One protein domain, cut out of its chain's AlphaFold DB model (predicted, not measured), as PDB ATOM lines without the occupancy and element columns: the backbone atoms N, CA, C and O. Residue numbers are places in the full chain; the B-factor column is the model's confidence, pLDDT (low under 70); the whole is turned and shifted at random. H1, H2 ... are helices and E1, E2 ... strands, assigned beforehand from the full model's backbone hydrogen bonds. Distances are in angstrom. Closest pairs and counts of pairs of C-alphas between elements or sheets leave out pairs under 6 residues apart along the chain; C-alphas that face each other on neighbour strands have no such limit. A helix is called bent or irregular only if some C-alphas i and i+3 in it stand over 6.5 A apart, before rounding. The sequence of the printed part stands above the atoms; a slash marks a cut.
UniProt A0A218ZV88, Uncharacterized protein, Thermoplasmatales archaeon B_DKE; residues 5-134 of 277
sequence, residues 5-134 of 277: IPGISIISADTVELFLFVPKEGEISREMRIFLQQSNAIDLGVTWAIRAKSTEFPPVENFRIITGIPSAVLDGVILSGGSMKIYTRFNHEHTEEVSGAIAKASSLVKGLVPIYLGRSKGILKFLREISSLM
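This is residues 5 to 134 of the 277 residues of an uncharacterized protein of Thermoplasmatales archaeon B_DKE (UniProt A0A218ZV88). A strongly twisted sheet of five strands forms the middle, with H2 crossing one face, H4 on the opposite face, and H3 packed side by side with H2, off the sheet. H1 packs on the sheet at E3 and lies far from the other helices, while residues 109 to 122 wrap past the E5 edge to reach H4. The printed part has 130 residues, with four named helices and five named strands in the order E1 E2 H1 E3 H2 E4 E5 H3 H4. The sheet's order is E3 E2 E1 E4 E5, all antiparallel, and the class is mixed, helices and strands, in three layers, that is, helices on both faces of a sheet. The whole is compact, with a radius of gyration of the C-alphas of 15.6 A, and spans 46 by 32 by 26 A.

E1, residues 5 to 11, and E2, residues 16 to 23, form a hairpin, with N 10 and O 17 2.8 A apart, within hydrogen-bond range. H1, residues 30 to 38, is on the sheet; its closest C-alphas to E3, residues 47 to 53, are those of Leu 36 and Ile 50, 7.4 A apart. E3 is an edge strand antiparallel to E2, with N 50 and O 20 at 2.9 A. H2, residues 58 to 67, runs across the strands at a height over the sheet of 7.3 A; its closest C-alphas to E2 are those of Glu 61 and Val 16, 5.8 A apart. E4, residues 73 to 80, is antiparallel to E1, with N 7 and O 77 at 2.8 A, and forms a hairpin with E5, residues 83 to 89, with N 85 and O 78 at 2.8 A. H3, residues 92 to 108, is not on the sheet but touches H2 at a shallow tilt of 13 degrees, opposite ways; the closest C-alphas, of Asn 62 and Ala 105, are 6.1 A apart. H4, residues 123 to 131, is on the face opposite to H2, over E4 at a height over the sheet of 9.5 A. In H1 and H4 every O i to N i+4 pair is within hydrogen-bond range; in H3 11 of 13 are, and in H2 2 of 6, beside 6 of 7 O i to N i+3 pairs.

E1 begins at C-alpha 5, (110.323, 107.107, 59.064). E2 is 22.9 A long, E4 21.4 A and H3 24.7 A; H3 is irregular, with C-alphas 93 and 96 7.7 A apart, and has a kink of 26 degrees near residue 99. H4 ends at C-alpha 131, (102.277, 104.270, 66.747).

The C-alphas farthest apart, of Arg 30 and Glu 93, are 48.0 A apart. Residues 26 to 31 stand free. The printed part has no cut, and the link from H3 to H4, 14 residues, is long. No printed residue has a pLDDT under 70.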
ATOM      1  N   ILE A   5     109.400 108.102  58.521       92.75
ATOM      2  CA  ILE A   5     110.323 107.107  59.064       92.75
ATOM      3  C   ILE A   5     110.629 107.503  60.513       92.75
ATOM      4  O   ILE A   5     111.252 108.550  60.725       92.75
ATOM      5  N   PRO A   6     110.174 106.731  61.513       95.44
ATOM      6  CA  PRO A   6     110.513 106.981  62.905       95.44
ATOM      7  C   PRO A   6     111.964 106.588  63.186       95.44
ATOM      8  O   PRO A   6     112.540 105.709  62.538       95.44
ATOM      9  N   GLY A   7     112.553 107.226  64.185       94.25
ATOM     10  CA  GLY A   7     113.918 106.980  64.595       94.25
ATOM     11  C   GLY A   7     114.168 107.268  66.062       94.25
ATOM     12  O   GLY A   7     113.401 107.976  66.717       94.25
ATOM     13  N   ILE A   8     115.270 106.718  66.555       93.25
ATOM     14  CA  ILE A   8     115.774 106.938  67.910       93.25
ATOM     15  C   ILE A   8     117.247 107.314  67.847       93.25
ATOM     16  O   ILE A   8     117.963 106.929  66.919       93.25
ATOM     17  N   SER A   9     117.709 108.024  68.864       90.56
ATOM     18  CA  SER A   9     119.128 108.268  69.083       90.56
ATOM     19  C   SER A   9     119.687 107.318  70.134       90.56
ATOM     20  O   SER A   9     119.058 107.097  71.167       90.56
ATOM     21  N   ILE A  10     120.904 106.839  69.917       88.06
ATOM     22  CA  ILE A  10     121.720 106.172  70.927       88.06
ATOM     23  C   ILE A  10     122.899 107.090  71.229       88.06
ATOM     24  O   ILE A  10     123.632 107.486  70.324       88.06
ATOM     25  N   ILE A  11     123.066 107.447  72.498       84.44
ATOM     26  CA  ILE A  11     124.141 108.326  72.960       84.44
ATOM     27  C   ILE A  11     125.066 107.505  73.849       84.44
ATOM     28  O   ILE A  11     124.643 106.985  74.880       84.44
ATOM     29  N   SER A  12     126.330 107.400  73.448       81.50
ATOM     30  CA  SER A  12     127.406 106.825  74.256       81.50
ATOM     31  C   SER A  12     128.440 107.898  74.611       81.50
ATOM     32  O   SER A  12     128.307 109.064  74.221       81.50
ATOM     33  N   ALA A  13     129.469 107.524  75.376       77.06
ATOM     34  CA  ALA A  13     130.575 108.426  75.698       77.06
ATOM     35  C   ALA A  13     131.296 108.917  74.428       77.06
ATOM     36  O   ALA A  13     131.587 110.104  74.312       77.06
ATOM     37  N   ASP A  14     131.485 108.024  73.454       81.38
ATOM     38  CA  ASP A  14     132.361 108.268  72.303       81.38
ATOM     39  C   ASP A  14     131.609 108.674  71.032       81.38
ATOM     40  O   ASP A  14     132.198 109.243  70.113       81.38
ATOM     41  N   THR A  15     130.311 108.370  70.930       87.06
ATOM     42  CA  THR A  15     129.547 108.650  69.710       87.06
ATOM     43  C   THR A  15     128.072 108.920  69.986       87.06
ATOM     44  O   THR A  15     127.511 108.489  70.998       87.06
ATOM     45  N   VAL A  16     127.443 109.656  69.073       91.06
ATOM     46  CA  VAL A  16     125.989 109.752  68.966       91.06
ATOM     47  C   VAL A  16     125.575 109.087  67.665       91.06
ATOM     48  O   VAL A  16     126.112 109.387  66.598       91.06
ATOM     49  N   GLU A  17     124.598 108.197  67.742       93.06
ATOM     50  CA  GLU A  17     124.078 107.475  66.592       93.06
ATOM     51  C   GLU A  17     122.583 107.722  66.452       93.06
ATOM     52  O   GLU A  17     121.836 107.639  67.422       93.06
ATOM     53  N   LEU A  18     122.134 107.999  65.235       94.06
ATOM     54  CA  LEU A  18     120.727 108.065  64.872       94.06
ATOM     55  C   LEU A  18     120.369 106.813  64.076       94.06
ATOM     56  O   LEU A  18     120.986 106.529  63.049       94.06
ATOM     57  N   PHE A  19     119.343 106.101  64.528       95.06
ATOM     58  CA  PHE A  19     118.747 104.993  63.799       95.06
ATOM     59  C   PHE A  19     117.389 105.412  63.248       95.06
ATOM     60  O   PHE A  19     116.543 105.892  63.999       95.06
ATOM     61  N   LEU A  20     117.176 105.210  61.950       95.31
ATOM     62  CA  LEU A  20     115.889 105.393  61.278       95.31
ATOM     63  C   LEU A  20     115.365 104.026  60.830       95.31
ATOM     64  O   LEU A  20     116.082 103.287  60.153       95.31
ATOM     65  N   PHE A  21     114.124 103.694  61.185       94.31
ATOM     66  CA  PHE A  21     113.545 102.366  60.965       94.31
ATOM     67  C   PHE A  21     112.493 102.406  59.866       94.31
ATOM     68  O   PHE A  21     111.420 102.983  60.031       94.31
ATOM     69  N   VAL A  22     112.797 101.765  58.740       92.62
ATOM     70  CA  VAL A  22     111.888 101.651  57.598       92.62
ATOM     71  C   VAL A  22     111.193 100.289  57.660       92.62
ATOM     72  O   VAL A  22     111.873  99.264  57.544       92.62
ATOM     73  N   PRO A  23     109.862 100.229  57.846       89.25
ATOM     74  CA  PRO A  23     109.140  98.964  57.828       89.25
ATOM     75  C   PRO A  23     109.245  98.306  56.449       89.25
ATOM     76  O   PRO A  23     109.254  98.982  55.421       89.25
ATOM     77  N   LYS A  24     109.327  96.974  56.423       89.25
ATOM     78  CA  LYS A  24     109.345  96.191  55.175       89.25
ATOM     79  C   LYS A  24     107.954  95.843  54.643       89.25
ATOM     80  O   LYS A  24     107.836  95.066  53.701       89.25
ATOM     81  N   GLU A  25     106.910  96.371  55.265       79.62
ATOM     82  CA  GLU A  25     105.533  96.089  54.886       79.62
ATOM     83  C   GLU A  25     105.180  96.782  53.559       79.62
ATOM     84  O   GLU A  25     105.445  97.968  53.367       79.62
ATOM     85  N   GLY A  26     104.561  96.032  52.641       77.81
ATOM     86  CA  GLY A  26     104.099  96.534  51.345       77.81
ATOM     87  C   GLY A  26     105.156  96.562  50.233       77.81
ATOM     88  O   GLY A  26     106.286  96.095  50.377       77.81
ATOM     89  N   GLU A  27     104.769  97.088  49.069       75.62
ATOM     90  CA  GLU A  27     105.675  97.225  47.928       75.62
ATOM     91  C   GLU A  27     106.649  98.392  48.132       75.62
ATOM     92  O   GLU A  27     106.287  99.568  48.055       75.62
ATOM     93  N   ILE A  28     107.924  98.066  48.353       85.12
ATOM     94  CA  ILE A  28     108.998  99.060  48.398       85.12
ATOM     95  C   ILE A  28     109.262  99.567  46.974       85.12
ATOM     96  O   ILE A  28     109.667  98.791  46.092       85.12
ATOM     97  N   SER A  29     109.087 100.877  46.770       88.88
ATOM     98  CA  SER A  29     109.378 101.531  45.491       88.88
ATOM     99  C   SER A  29     110.846 101.353  45.091       88.88
ATOM    100  O   SER A  29     111.727 101.134  45.930       88.88
ATOM    101  N   ARG A  30     111.136 101.454  43.792       90.88
ATOM    102  CA  ARG A  30     112.508 101.351  43.277       90.88
ATOM    103  C   ARG A  30     113.430 102.386  43.930       90.88
ATOM    104  O   ARG A  30     114.555 102.056  44.294       90.88
ATOM    105  N   GLU A  31     112.944 103.607  44.107       89.00
ATOM    106  CA  GLU A  31     113.673 104.729  44.703       89.00
ATOM    107  C   GLU A  31     114.028 104.441  46.161       89.00
ATOM    108  O   GLU A  31     115.166 104.661  46.566       89.00
ATOM    109  N   MET A  32     113.090 103.883  46.934       89.00
ATOM    110  CA  MET A  32     113.350 103.497  48.321       89.00
ATOM    111  C   MET A  32     114.395 102.375  48.406       89.00
ATOM    112  O   MET A  32     115.269 102.427  49.264       89.00
ATOM    113  N   ARG A  33     114.382 101.395  47.490       91.00
ATOM    114  CA  ARG A  33     115.437 100.360  47.451       91.00
ATOM    115  C   ARG A  33     116.811 100.953  47.161       91.00
ATOM    116  O   ARG A  33     117.767 100.602  47.843       91.00
ATOM    117  N   ILE A  34     116.900 101.860  46.184       90.88
ATOM    118  CA  ILE A  34     118.149 102.564  45.859       90.88
ATOM    119  C   ILE A  34     118.633 103.356  47.078       90.88
ATOM    120  O   ILE A  34     119.802 103.258  47.440       90.88
ATOM    121  N   PHE A  35     117.738 104.081  47.750       90.62
ATOM    122  CA  PHE A  35     118.059 104.837  48.958       90.62
ATOM    123  C   PHE A  35     118.582 103.942  50.092       90.62
ATOM    124  O   PHE A  35     119.613 104.254  50.688       90.62
ATOM    125  N   LEU A  36     117.921 102.812  50.363       92.75
ATOM    126  CA  LEU A  36     118.352 101.847  51.381       92.75
ATOM    127  C   LEU A  36     119.732 101.255  51.061       92.75
ATOM    128  O   LEU A  36     120.568 101.146  51.956       92.75
ATOM    129  N   GLN A  37     119.996 100.933  49.790       93.56
ATOM    130  CA  GLN A  37     121.306 100.449  49.340       93.56
ATOM    131  C   GLN A  37     122.396 101.513  49.506       93.56
ATOM    132  O   GLN A  37     123.451 101.225  50.059       93.56
ATOM    133  N   GLN A  38     122.136 102.749  49.075       92.88
ATOM    134  CA  GLN A  38     123.089 103.860  49.191       92.88
ATOM    135  C   GLN A  38     123.369 104.252  50.644       92.88
ATOM    136  O   GLN A  38     124.460 104.718  50.957       92.88
ATOM    137  N   SER A  39     122.394 104.044  51.528       91.56
ATOM    138  CA  SER A  39     122.514 104.328  52.960       91.56
ATOM    139  C   SER A  39     123.134 103.176  53.756       91.56
ATOM    140  O   SER A  39     123.170 103.255  54.981       91.56
ATOM    141  N   ASN A  40     123.579 102.097  53.095       93.75
ATOM    142  CA  ASN A  40     124.063 100.869  53.740       93.75
ATOM    143  C   ASN A  40     123.100 100.364  54.830       93.75
ATOM    144  O   ASN A  40     123.515 100.018  55.937       93.75
ATOM    145  N   ALA A  41     121.795 100.378  54.535       94.81
ATOM    146  CA  ALA A  41     120.777 100.010  55.506       94.81
ATOM    147  C   ALA A  41     120.949  98.553  55.961       94.81
ATOM    148  O   ALA A  41     121.144  97.642  55.154       94.81
ATOM    149  N   ILE A  42     120.836  98.336  57.268       94.44
ATOM    150  CA  ILE A  42     120.963  97.027  57.901       94.44
ATOM    151  C   ILE A  42     119.612  96.321  57.822       94.44
ATOM    152  O   ILE A  42     118.584  96.878  58.217       94.44
ATOM    153  N   ASP A  43     119.615  95.087  57.330       92.69
ATOM    154  CA  ASP A  43     118.438  94.229  57.345       92.69
ATOM    155  C   ASP A  43     118.229  93.634  58.749       92.69
ATOM    156  O   ASP A  43     119.044  92.839  59.216       92.69
ATOM    157  N   LEU A  44     117.127  93.994  59.418       91.06
ATOM    158  CA  LEU A  44     116.745  93.464  60.735       91.06
ATOM    159  C   LEU A  44     115.604  92.435  60.659       91.06
ATOM    160  O   LEU A  44     114.877  92.203  61.626       91.06
ATOM    161  N   GLY A  45     115.388  91.836  59.490       89.88
ATOM    162  CA  GLY A  45     114.304  90.898  59.214       89.88
ATOM    163  C   GLY A  45     112.992  91.614  58.912       89.88
ATOM    164  O   GLY A  45     112.511  91.521  57.784       89.88
ATOM    165  N   VAL A  46     112.449  92.351  59.887       90.31
ATOM    166  CA  VAL A  46     111.129  93.022  59.821       90.31
ATOM    167  C   VAL A  46     111.196  94.504  59.433       90.31
ATOM    168  O   VAL A  46     110.238  95.052  58.888       90.31
ATOM    169  N   THR A  47     112.336  95.156  59.657       92.88
ATOM    170  CA  THR A  47     112.599  96.537  59.229       92.88
ATOM    171  C   THR A  47     113.979  96.634  58.590       92.88
ATOM    172  O   THR A  47     114.848  95.797  58.834       92.88
ATOM    173  N   TRP A  48     114.203  97.690  57.819       94.06
ATOM    174  CA  TRP A  48     115.541  98.183  57.518       94.06
ATOM    175  C   TRP A  48     115.923  99.254  58.534       94.06
ATOM    176  O   TRP A  48     115.099 100.113  58.848       94.06
ATOM    177  N   ALA A  49     117.156  99.228  59.028       94.56
ATOM    178  CA  ALA A  49     117.694 100.276  59.886       94.56
ATOM    179  C   ALA A  49     118.772 101.067  59.145       94.56
ATOM    180  O   ALA A  49     119.778 100.511  58.709       94.56
ATOM    181  N   ILE A  50     118.571 102.374  59.020       94.75
ATOM    182  CA  ILE A  50     119.592 103.301  58.531       94.75
ATOM    183  C   ILE A  50     120.287 103.888  59.750       94.75
ATOM    184  O   ILE A  50     119.623 104.449  60.622       94.75
ATOM    185  N   ARG A  51     121.610 103.759  59.804       95.00
ATOM    186  CA  ARG A  51     122.438 104.239  60.910       95.00
ATOM    187  C   ARG A  51     123.242 105.448  60.449       95.00
ATOM    188  O   ARG A  51     123.992 105.344  59.487       95.00
ATOM    189  N   ALA A  52     123.112 106.563  61.155       93.31
ATOM    190  CA  ALA A  52     123.934 107.750  60.962       93.31
ATOM    191  C   ALA A  52     124.730 108.023  62.241       93.31
ATOM    192  O   ALA A  52     124.151 108.342  63.279       93.31
ATOM    193  N   LYS A  53     126.053 107.877  62.175       93.62
ATOM    194  CA  LYS A  53     126.959 108.171  63.294       93.62
ATOM    195  C   LYS A  53     127.403 109.623  63.253       93.62
ATOM    196  O   LYS A  53     127.614 110.154  62.166       93.62
ATOM    197  N   SER A  54     127.658 110.239  64.402       92.62
ATOM    198  CA  SER A  54     128.170 111.612  64.450       92.62
ATOM    199  C   SER A  54     129.529 111.792  63.758       92.62
ATOM    200  O   SER A  54     129.814 112.870  63.247       92.62
ATOM    201  N   THR A  55     130.334 110.733  63.634       90.06
ATOM    202  CA  THR A  55     131.597 110.745  62.870       90.06
ATOM    203  C   THR A  55     131.402 110.849  61.354       90.06
ATOM    204  O   THR A  55     132.285 111.331  60.655       90.06
ATOM    205  N   GLU A  56     130.262 110.387  60.839       89.12
ATOM    206  CA  GLU A  56     129.927 110.354  59.405       89.12
ATOM    207  C   GLU A  56     128.918 111.453  59.039       89.12
ATOM    208  O   GLU A  56     128.925 111.992  57.933       89.12
ATOM    209  N   PHE A  57     128.065 111.818  59.995       88.19
ATOM    210  CA  PHE A  57     127.047 112.848  59.896       88.19
ATOM    211  C   PHE A  57     127.119 113.760  61.138       88.19
ATOM    212  O   PHE A  57     126.311 113.627  62.065       88.19
ATOM    213  N   PRO A  58     128.068 114.724  61.156       87.19
ATOM    214  CA  PRO A  58     128.330 115.605  62.299       87.19
ATOM    215  C   PRO A  58     127.115 116.311  62.915       87.19
ATOM    216  O   PRO A  58     127.114 116.499  64.132       87.19
ATOM    217  N   PRO A  59     126.047 116.670  62.166       88.12
ATOM    218  CA  PRO A  59     124.865 117.283  62.767       88.12
ATOM    219  C   PRO A  59     124.215 116.471  63.896       88.12
ATOM    220  O   PRO A  59     123.622 117.079  64.787       88.12
ATOM    221  N   VAL A  60     124.345 115.138  63.895       89.06
ATOM    222  CA  VAL A  60     123.817 114.265  64.962       89.06
ATOM    223  C   VAL A  60     124.516 114.498  66.307       89.06
ATOM    224  O   VAL A  60     123.892 114.311  67.350       89.06
ATOM    225  N   GLU A  61     125.748 115.019  66.323       89.56
ATOM    226  CA  GLU A  61     126.448 115.358  67.571       89.56
ATOM    227  C   GLU A  61     125.709 116.435  68.383       89.56
ATOM    228  O   GLU A  61     125.798 116.476  69.608       89.56
ATOM    229  N   ASN A  62     124.893 117.274  67.732       87.31
ATOM    230  CA  ASN A  62     124.115 118.301  68.428       87.31
ATOM    231  C   ASN A  62     123.040 117.720  69.355       87.31
ATOM    232  O   ASN A  62     122.584 118.429  70.253       87.31
ATOM    233  N   PHE A  63     122.661 116.445  69.204       89.06
ATOM    234  CA  PHE A  63     121.777 115.792  70.173       89.06
ATOM    235  C   PHE A  63     122.415 115.778  71.562       89.06
ATOM    236  O   PHE A  63     121.710 116.014  72.538       89.06
ATOM    237  N   ARG A  64     123.746 115.631  71.648       89.00
ATOM    238  CA  ARG A  64     124.484 115.670  72.917       89.00
ATOM    239  C   ARG A  64     124.368 117.021  73.617       89.00
ATOM    240  O   ARG A  64     124.282 117.057  74.839       89.00
ATOM    241  N   ILE A  65     124.343 118.122  72.859       88.88
ATOM    242  CA  ILE A  65     124.184 119.475  73.422       88.88
ATOM    243  C   ILE A  65     122.840 119.574  74.148       88.88
ATOM    244  O   ILE A  65     122.779 120.098  75.253       88.88
ATOM    245  N   ILE A  66     121.777 119.044  73.539       88.75
ATOM    246  CA  ILE A  66     120.431 119.081  74.113       88.75
ATOM    247  C   ILE A  66     120.322 118.113  75.292       88.75
ATOM    248  O   ILE A  66     119.874 118.511  76.359       88.75
ATOM    249  N   THR A  67     120.759 116.860  75.142       88.38
ATOM    250  CA  THR A  67     120.661 115.857  76.219       88.38
ATOM    251  C   THR A  67     121.620 116.111  77.378       88.38
ATOM    252  O   THR A  67     121.453 115.518  78.438       88.38
ATOM    253  N   GLY A  68     122.626 116.970  77.198       89.06
ATOM    254  CA  GLY A  68     123.495 117.441  78.277       89.06
ATOM    255  C   GLY A  68     122.812 118.417  79.238       89.06
ATOM    256  O   GLY A  68     123.373 118.715  80.284       89.06
ATOM    257  N   ILE A  69     121.613 118.906  78.904       90.31
ATOM    258  CA  ILE A  69     120.809 119.741  79.798       90.31
ATOM    259  C   ILE A  69     120.101 118.825  80.806       90.31
ATOM    260  O   ILE A  69     119.491 117.834  80.380       90.31
ATOM    261  N   PRO A  70     120.106 119.141  82.116       86.00
ATOM    262  CA  PRO A  70     119.732 118.180  83.146       86.00
ATOM    263  C   PRO A  70     118.389 117.481  82.952       86.00
ATOM    264  O   PRO A  70     118.290 116.256  82.957       86.00
ATOM    265  N   SER A  71     117.345 118.258  82.675       89.00
ATOM    266  CA  SER A  71     115.985 117.732  82.511       89.00
ATOM    267  C   SER A  71     115.617 117.308  81.086       89.00
ATOM    268  O   SER A  71     114.481 116.891  80.859       89.00
ATOM    269  N   ALA A  72     116.521 117.464  80.116       92.19
ATOM    270  CA  ALA A  72     116.196 117.269  78.712       92.19
ATOM    271  C   ALA A  72     116.262 115.791  78.306       92.19
ATOM    272  O   ALA A  72     117.309 115.149  78.370       92.19
ATOM    273  N   VAL A  73     115.137 115.273  77.820       93.19
ATOM    274  CA  VAL A  73     114.976 113.918  77.287       93.19
ATOM    275  C   VAL A  73     114.694 114.011  75.792       93.19
ATOM    276  O   VAL A  73     113.813 114.759  75.361       93.19
ATOM    277  N   LEU A  74     115.450 113.257  74.994       93.81
ATOM    278  CA  LEU A  74     115.227 113.107  73.559       93.81
ATOM    279  C   LEU A  74     114.262 111.938  73.326       93.81
ATOM    280  O   LEU A  74     114.654 110.781  73.421       93.81
ATOM    281  N   ASP A  75     113.006 112.256  73.020       94.50
ATOM    282  CA  ASP A  75     111.939 111.261  72.840       94.50
ATOM    283  C   ASP A  75     112.121 110.466  71.542       94.50
ATOM    284  O   ASP A  75     111.844 109.270  71.471       94.50
ATOM    285  N   GLY A  76     112.594 111.140  70.493       94.06
ATOM    286  CA  GLY A  76     112.922 110.501  69.228       94.06
ATOM    287  C   GLY A  76     112.873 111.443  68.038       94.06
ATOM    288  O   GLY A  76     112.837 112.672  68.160       94.06
ATOM    289  N   VAL A  77     112.908 110.836  66.856       95.12
ATOM    290  CA  VAL A  77     113.050 111.523  65.574       95.12
ATOM    291  C   VAL A  77     112.007 111.007  64.588       95.12
ATOM    292  O   VAL A  77     111.697 109.820  64.560       95.12
ATOM    293  N   ILE A  78     111.472 111.890  63.747       95.75
ATOM    294  CA  ILE A  78     110.624 111.515  62.610       95.75
ATOM    295  C   ILE A  78     111.165 112.191  61.355       95.75
ATOM    296  O   ILE A  78     111.178 113.419  61.259       95.75
ATOM    297  N   LEU A  79     111.579 111.396  60.371       93.62
ATOM    298  CA  LEU A  79     111.938 111.873  59.038       93.62
ATOM    299  C   LEU A  79     110.708 111.793  58.133       93.62
ATOM    300  O   LEU A  79     110.198 110.707  57.881       93.62
ATOM    301  N   SER A  80     110.231 112.925  57.623       91.69
ATOM    302  CA  SER A  80     109.083 112.963  56.714       91.69
ATOM    303  C   SER A  80     109.235 114.069  55.679       91.69
ATOM    304  O   SER A  80     109.529 115.216  56.012       91.69
ATOM    305  N   GLY A  81     109.037 113.727  54.402       88.12
ATOM    306  CA  GLY A  81     109.084 114.699  53.304       88.12
ATOM    307  C   GLY A  81     110.423 115.436  53.169       88.12
ATOM    308  O   GLY A  81     110.426 116.600  52.785       88.12
ATOM    309  N   GLY A  82     111.537 114.783  53.517       87.31
ATOM    310  CA  GLY A  82     112.878 115.380  53.500       87.31
ATOM    311  C   GLY A  82     113.227 116.213  54.739       87.31
ATOM    312  O   GLY A  82     114.361 116.665  54.853       87.31
ATOM    313  N   SER A  83     112.295 116.376  55.683       91.00
ATOM    314  CA  SER A  83     112.519 117.110  56.930       91.00
ATOM    315  C   SER A  83     112.613 116.161  58.118       91.00
ATOM    316  O   SER A  83     111.753 115.300  58.310       91.00
ATOM    317  N   MET A  84     113.639 116.351  58.945       92.69
ATOM    318  CA  MET A  84     113.819 115.633  60.201       92.69
ATOM    319  C   MET A  84     113.242 116.458  61.352       92.69
ATOM    320  O   MET A  84     113.671 117.585  61.589       92.69
ATOM    321  N   LYS A  85     112.260 115.903  62.059       94.44
ATOM    322  CA  LYS A  85     111.707 116.475  63.290       94.44
ATOM    323  C   LYS A  85     112.312 115.760  64.485       94.44
ATOM    324  O   LYS A  85     112.293 114.534  64.527       94.44
ATOM    325  N   ILE A  86     112.814 116.527  65.441       93.94
ATOM    326  CA  ILE A  86     113.431 116.033  66.671       93.94
ATOM    327  C   ILE A  86     112.511 116.427  67.826       93.94
ATOM    328  O   ILE A  86     112.101 117.586  67.913       93.94
ATOM    329  N   TYR A  87     112.158 115.465  68.674       95.06
ATOM    330  CA  TYR A  87     111.234 115.659  69.787       95.06
ATOM    331  C   TYR A  87     112.008 115.616  71.099       95.06
ATOM    332  O   TYR A  87     112.608 114.601  71.435       95.06
ATOM    333  N   THR A  88     111.980 116.716  71.845       94.81
ATOM    334  CA  THR A  88     112.634 116.820  73.152       94.81
ATOM    335  C   THR A  88     111.640 117.338  74.180       94.81
ATOM    336  O   THR A  88     110.920 118.307  73.923       94.81
ATOM    337  N   ARG A  89     111.626 116.720  75.362       94.81
ATOM    338  CA  ARG A  89     110.937 117.227  76.554       94.81
ATOM    339  C   ARG A  89     111.959 117.678  77.580       94.81
ATOM    340  O   ARG A  89     113.028 117.097  77.679       94.81
ATOM    341  N   PHE A  90     111.619 118.704  78.345       93.06
ATOM    342  CA  PHE A  90     112.451 119.210  79.428       93.06
ATOM    343  C   PHE A  90     111.579 119.930  80.463       93.06
ATOM    344  O   PHE A  90     110.417 120.256  80.197       93.06
ATOM    345  N   ASN A  91     112.123 120.153  81.654       89.50
ATOM    346  CA  ASN A  91     111.467 120.929  82.702       89.50
ATOM    347  C   ASN A  91     111.545 122.426  82.363       89.50
ATOM    348  O   ASN A  91     112.617 122.921  82.030       89.50
ATOM    349  N   HIS A  92     110.425 123.145  82.491       88.94
ATOM    350  CA  HIS A  92     110.295 124.570  82.173       88.94
ATOM    351  C   HIS A  92     111.378 125.481  82.775       88.94
ATOM    352  O   HIS A  92     111.707 126.499  82.169       88.94
ATOM    353  N   GLU A  93     111.967 125.116  83.911       87.44
ATOM    354  CA  GLU A  93     113.059 125.872  84.533       87.44
ATOM    355  C   GLU A  93     114.322 125.931  83.655       87.44
ATOM    356  O   GLU A  93     115.045 126.916  83.695       87.44
ATOM    357  N   HIS A  94     114.539 124.943  82.780       90.94
ATOM    358  CA  HIS A  94     115.675 124.906  81.850       90.94
ATOM    359  C   HIS A  94     115.352 125.528  80.477       90.94
ATOM    360  O   HIS A  94     116.042 125.262  79.492       90.94
ATOM    361  N   THR A  95     114.289 126.336  80.360       92.69
ATOM    362  CA  THR A  95     113.882 126.926  79.067       92.69
ATOM    363  C   THR A  95     114.972 127.800  78.451       92.69
ATOM    364  O   THR A  95     115.181 127.736  77.236       92.69
ATOM    365  N   GLU A  96     115.680 128.596  79.254       93.75
ATOM    366  CA  GLU A  96     116.760 129.458  78.757       93.75
ATOM    367  C   GLU A  96     117.949 128.636  78.243       93.75
ATOM    368  O   GLU A  96     118.415 128.870  77.127       93.75
ATOM    369  N   GLU A  97     118.374 127.617  78.995       93.88
ATOM    370  CA  GLU A  97     119.451 126.702  78.596       93.88
ATOM    371  C   GLU A  97     119.119 125.959  77.301       93.88
ATOM    372  O   GLU A  97     119.935 125.918  76.377       93.88
ATOM    373  N   VAL A  98     117.895 125.431  77.185       93.44
ATOM    374  CA  VAL A  98     117.429 124.751  75.968       93.44
ATOM    375  C   VAL A  98     117.370 125.717  74.789       93.44
ATOM    376  O   VAL A  98     117.819 125.379  73.694       93.44
ATOM    377  N   SER A  99     116.866 126.933  74.995       94.12
ATOM    378  CA  SER A  99     116.810 127.952  73.940       94.12
ATOM    379  C   SER A  99     118.210 128.333  73.454       94.12
ATOM    380  O   SER A  99     118.443 128.410  72.245       94.12
ATOM    381  N   GLY A 100     119.160 128.503  74.377       94.50
ATOM    382  CA  GLY A 100     120.567 128.759  74.066       94.50
ATOM    383  C   GLY A 100     121.233 127.596  73.327       94.50
ATOM    384  O   GLY A 100     121.928 127.813  72.332       94.50
ATOM    385  N   ALA A 101     120.973 126.357  73.752       93.06
ATOM    386  CA  ALA A 101     121.456 125.150  73.085       93.06
ATOM    387  C   ALA A 101     120.922 125.021  71.652       93.06
ATOM    388  O   ALA A 101     121.698 124.738  70.738       93.06
ATOM    389  N   ILE A 102     119.631 125.288  71.433       91.56
ATOM    390  CA  ILE A 102     119.024 125.291  70.095       91.56
ATOM    391  C   ILE A 102     119.645 126.392  69.237       91.56
ATOM    392  O   ILE A 102     120.058 126.110  68.117       91.56
ATOM    393  N   ALA A 103     119.778 127.620  69.750       92.19
ATOM    394  CA  ALA A 103     120.390 128.721  69.006       92.19
ATOM    395  C   ALA A 103     121.838 128.402  68.589       92.19
ATOM    396  O   ALA A 103     122.229 128.653  67.446       92.19
ATOM    397  N   LYS A 104     122.615 127.786  69.490       91.31
ATOM    398  CA  LYS A 104     123.968 127.295  69.198       91.31
ATOM    399  C   LYS A 104     123.954 126.185  68.147       91.31
ATOM    400  O   LYS A 104     124.747 126.227  67.217       91.31
ATOM    401  N   ALA A 105     123.062 125.205  68.253       89.50
ATOM    402  CA  ALA A 105     122.965 124.132  67.266       89.50
ATOM    403  C   ALA A 105     122.526 124.664  65.887       89.50
ATOM    404  O   ALA A 105     123.048 124.231  64.860       89.50
ATOM    405  N   SER A 106     121.618 125.643  65.845       90.31
ATOM    406  CA  SER A 106     121.138 126.291  64.618       90.31
ATOM    407  C   SER A 106     122.222 127.077  63.883       90.31
ATOM    408  O   SER A 106     122.162 127.184  62.659       90.31
ATOM    409  N   SER A 107     123.227 127.609  64.590       91.06
ATOM    410  CA  SER A 107     124.375 128.255  63.939       91.06
ATOM    411  C   SER A 107     125.352 127.246  63.324       91.06
ATOM    412  O   SER A 107     126.061 127.585  62.377       91.06
ATOM    413  N   LEU A 108     125.357 126.002  63.816       89.06
ATOM    414  CA  LEU A 108     126.218 124.915  63.338       89.06
ATOM    415  C   LEU A 108     125.563 124.073  62.234       89.06
ATOM    416  O   LEU A 108     126.253 123.562  61.354       89.06
ATOM    417  N   VAL A 109     124.236 123.920  62.264       88.31
ATOM    418  CA  VAL A 109     123.483 123.069  61.333       88.31
ATOM    419  C   VAL A 109     122.513 123.909  60.522       88.31
ATOM    420  O   VAL A 109     121.447 124.313  60.991       88.31
ATOM    421  N   LYS A 110     122.851 124.119  59.246       88.69
ATOM    422  CA  LYS A 110     121.983 124.838  58.312       88.69
ATOM    423  C   LYS A 110     120.615 124.153  58.216       88.69
ATOM    424  O   LYS A 110     120.525 122.978  57.874       88.69
ATOM    425  N   GLY A 111     119.555 124.922  58.457       87.94
ATOM    426  CA  GLY A 111     118.170 124.450  58.377       87.94
ATOM    427  C   GLY A 111     117.615 123.862  59.676       87.94
ATOM    428  O   GLY A 111     116.425 123.556  59.721       87.94
ATOM    429  N   LEU A 112     118.420 123.752  60.741       90.38
ATOM    430  CA  LEU A 112     117.903 123.429  62.067       90.38
ATOM    431  C   LEU A 112     117.182 124.654  62.636       90.38
ATOM    432  O   LEU A 112     117.808 125.674  62.923       90.38
ATOM    433  N   VAL A 113     115.866 124.551  62.800       90.88
ATOM    434  CA  VAL A 113     115.018 125.629  63.319       90.88
ATOM    435  C   VAL A 113     114.047 125.090  64.372       90.88
ATOM    436  O   VAL A 113     113.544 123.972  64.214       90.88
ATOM    437  N   PRO A 114     113.747 125.852  65.440       90.62
ATOM    438  CA  PRO A 114     112.712 125.463  66.388       90.62
ATOM    439  C   PRO A 114     111.338 125.520  65.710       90.62
ATOM    440  O   PRO A 114     110.920 126.560  65.210       90.62
ATOM    441  N   ILE A 115     110.623 124.393  65.701       92.25
ATOM    442  CA  ILE A 115     109.246 124.316  65.178       92.25
ATOM    443  C   ILE A 115     108.230 124.629  66.285       92.25
ATOM    444  O   ILE A 115     107.171 125.198  66.028       92.25
ATOM    445  N   TYR A 116     108.538 124.236  67.521       94.12
ATOM    446  CA  TYR A 116     107.687 124.431  68.686       94.12
ATOM    447  C   TYR A 116     108.538 124.472  69.955       94.12
ATOM    448  O   TYR A 116     109.373 123.595  70.162       94.12
ATOM    449  N   LEU A 117     108.288 125.463  70.811       93.06
ATOM    450  CA  LEU A 117     108.853 125.568  72.153       93.06
ATOM    451  C   LEU A 117     107.739 126.040  73.089       93.06
ATOM    452  O   LEU A 117     107.179 127.118  72.899       93.06
ATOM    453  N   GLY A 118     107.354 125.210  74.055       93.44
ATOM    454  CA  GLY A 118     106.232 125.510  74.939       93.44
ATOM    455  C   GLY A 118     105.804 124.312  75.776       93.44
ATOM    456  O   GLY A 118     106.528 123.325  75.896       93.44
ATOM    457  N   ARG A 119     104.604 124.399  76.363       93.44
ATOM    458  CA  ARG A 119     104.076 123.366  77.261       93.44
ATOM    459  C   ARG A 119     103.986 122.005  76.563       93.44
ATOM    460  O   ARG A 119     103.275 121.844  75.571       93.44
ATOM    461  N   SER A 120     104.660 121.010  77.137       91.81
ATOM    462  CA  SER A 120     104.615 119.633  76.646       91.81
ATOM    463  C   SER A 120     103.186 119.085  76.638       91.81
ATOM    464  O   SER A 120     102.406 119.307  77.563       91.81
ATOM    465  N   LYS A 121     102.864 118.321  75.591       90.81
ATOM    466  CA  LYS A 121     101.617 117.547  75.487       90.81
ATOM    467  C   LYS A 121     101.764 116.127  76.059       90.81
ATOM    468  O   LYS A 121     100.880 115.303  75.857       90.81
ATOM    469  N   GLY A 122     102.874 115.859  76.749       90.31
ATOM    470  CA  GLY A 122     103.208 114.565  77.334       90.31
ATOM    471  C   GLY A 122     103.786 113.568  76.325       90.31
ATOM    472  O   GLY A 122     103.568 113.678  75.117       90.31
ATOM    473  N   ILE A 123     104.504 112.569  76.847       93.31
ATOM    474  CA  ILE A 123     105.127 111.491  76.062       93.31
ATOM    475  C   ILE A 123     104.097 110.662  75.289       93.31
ATOM    476  O   ILE A 123     104.314 110.308  74.136       93.31
ATOM    477  N   LEU A 124     102.919 110.443  75.880       93.44
ATOM    478  CA  LEU A 124     101.824 109.694  75.266       93.44
ATOM    479  C   LEU A 124     101.417 110.263  73.902       93.44
ATOM    480  O   LEU A 124     101.107 109.504  72.987       93.44
ATOM    481  N   LYS A 125     101.477 111.590  73.715       92.94
ATOM    482  CA  LYS A 125     101.194 112.192  72.410       92.94
ATOM    483  C   LYS A 125     102.239 111.799  71.362       92.94
ATOM    484  O   LYS A 125     101.863 111.492  70.232       92.94
ATOM    485  N   PHE A 126     103.520 111.838  71.719       94.06
ATOM    486  CA  PHE A 126     104.601 111.430  70.822       94.06
ATOM    487  C   PHE A 126     104.499 109.939  70.491       94.06
ATOM    488  O   PHE A 126     104.506 109.573  69.319       94.06
ATOM    489  N   LEU A 127     104.290 109.088  71.498       95.94
ATOM    490  CA  LEU A 127     104.113 107.650  71.290       95.94
ATOM    491  C   LEU A 127     102.910 107.342  70.394       95.94
ATOM    492  O   LEU A 127     102.999 106.455  69.552       95.94
ATOM    493  N   ARG A 128     101.819 108.114  70.496       94.75
ATOM    494  CA  ARG A 128     100.680 108.010  69.573       94.75
ATOM    495  C   ARG A 128     101.074 108.358  68.135       94.75
ATOM    496  O   ARG A 128     100.690 107.647  67.210       94.75
ATOM    497  N   GLU A 129     101.849 109.423  67.933       94.38
ATOM    498  CA  GLU A 129     102.356 109.800  66.606       94.38
ATOM    499  C   GLU A 129     103.242 108.692  66.018       94.38
ATOM    500  O   GLU A 129     103.021 108.279  64.882       94.38
ATOM    501  N   ILE A 130     104.161 108.127  66.805       95.25
ATOM    502  CA  ILE A 130     104.993 107.000  66.361       95.25
ATOM    503  C   ILE A 130     104.152 105.748  66.087       95.25
ATOM    504  O   ILE A 130     104.365 105.110  65.059       95.25
ATOM    505  N   SER A 131     103.161 105.435  66.929       95.44
ATOM    506  CA  SER A 131     102.277 104.270  66.747       95.44
ATOM    507  C   SER A 131     101.516 104.297  65.420       95.44
ATOM    508  O   SER A 131     101.297 103.257  64.808       95.44
ATOM    509  N   SER A 132     101.205 105.498  64.913       93.31
ATOM    510  CA  SER A 132     100.580 105.671  63.594       93.31
ATOM    511  C   SER A 132     101.513 105.350  62.416       93.31
ATOM    512  O   SER A 132     101.040 105.140  61.302       93.31
ATOM    513  N   LEU A 133     102.830 105.329  62.651       92.50
ATOM    514  CA  LEU A 133     103.859 104.997  61.661       92.50
ATOM    515  C   LEU A 133     104.337 103.548  61.789       92.50
ATOM    516  O   LEU A 133     104.695 102.924  60.795       92.50
ATOM    517  N   MET A 134     104.381 103.037  63.018       92.56
ATOM    518  CA  MET A 134     104.820 101.691  63.357       92.56
ATOM    519  C   MET A 134     104.127 101.266  64.658       92.56
ATOM    520  O   MET A 134     104.370 101.910  65.679       92.56
TER     521      MET A 134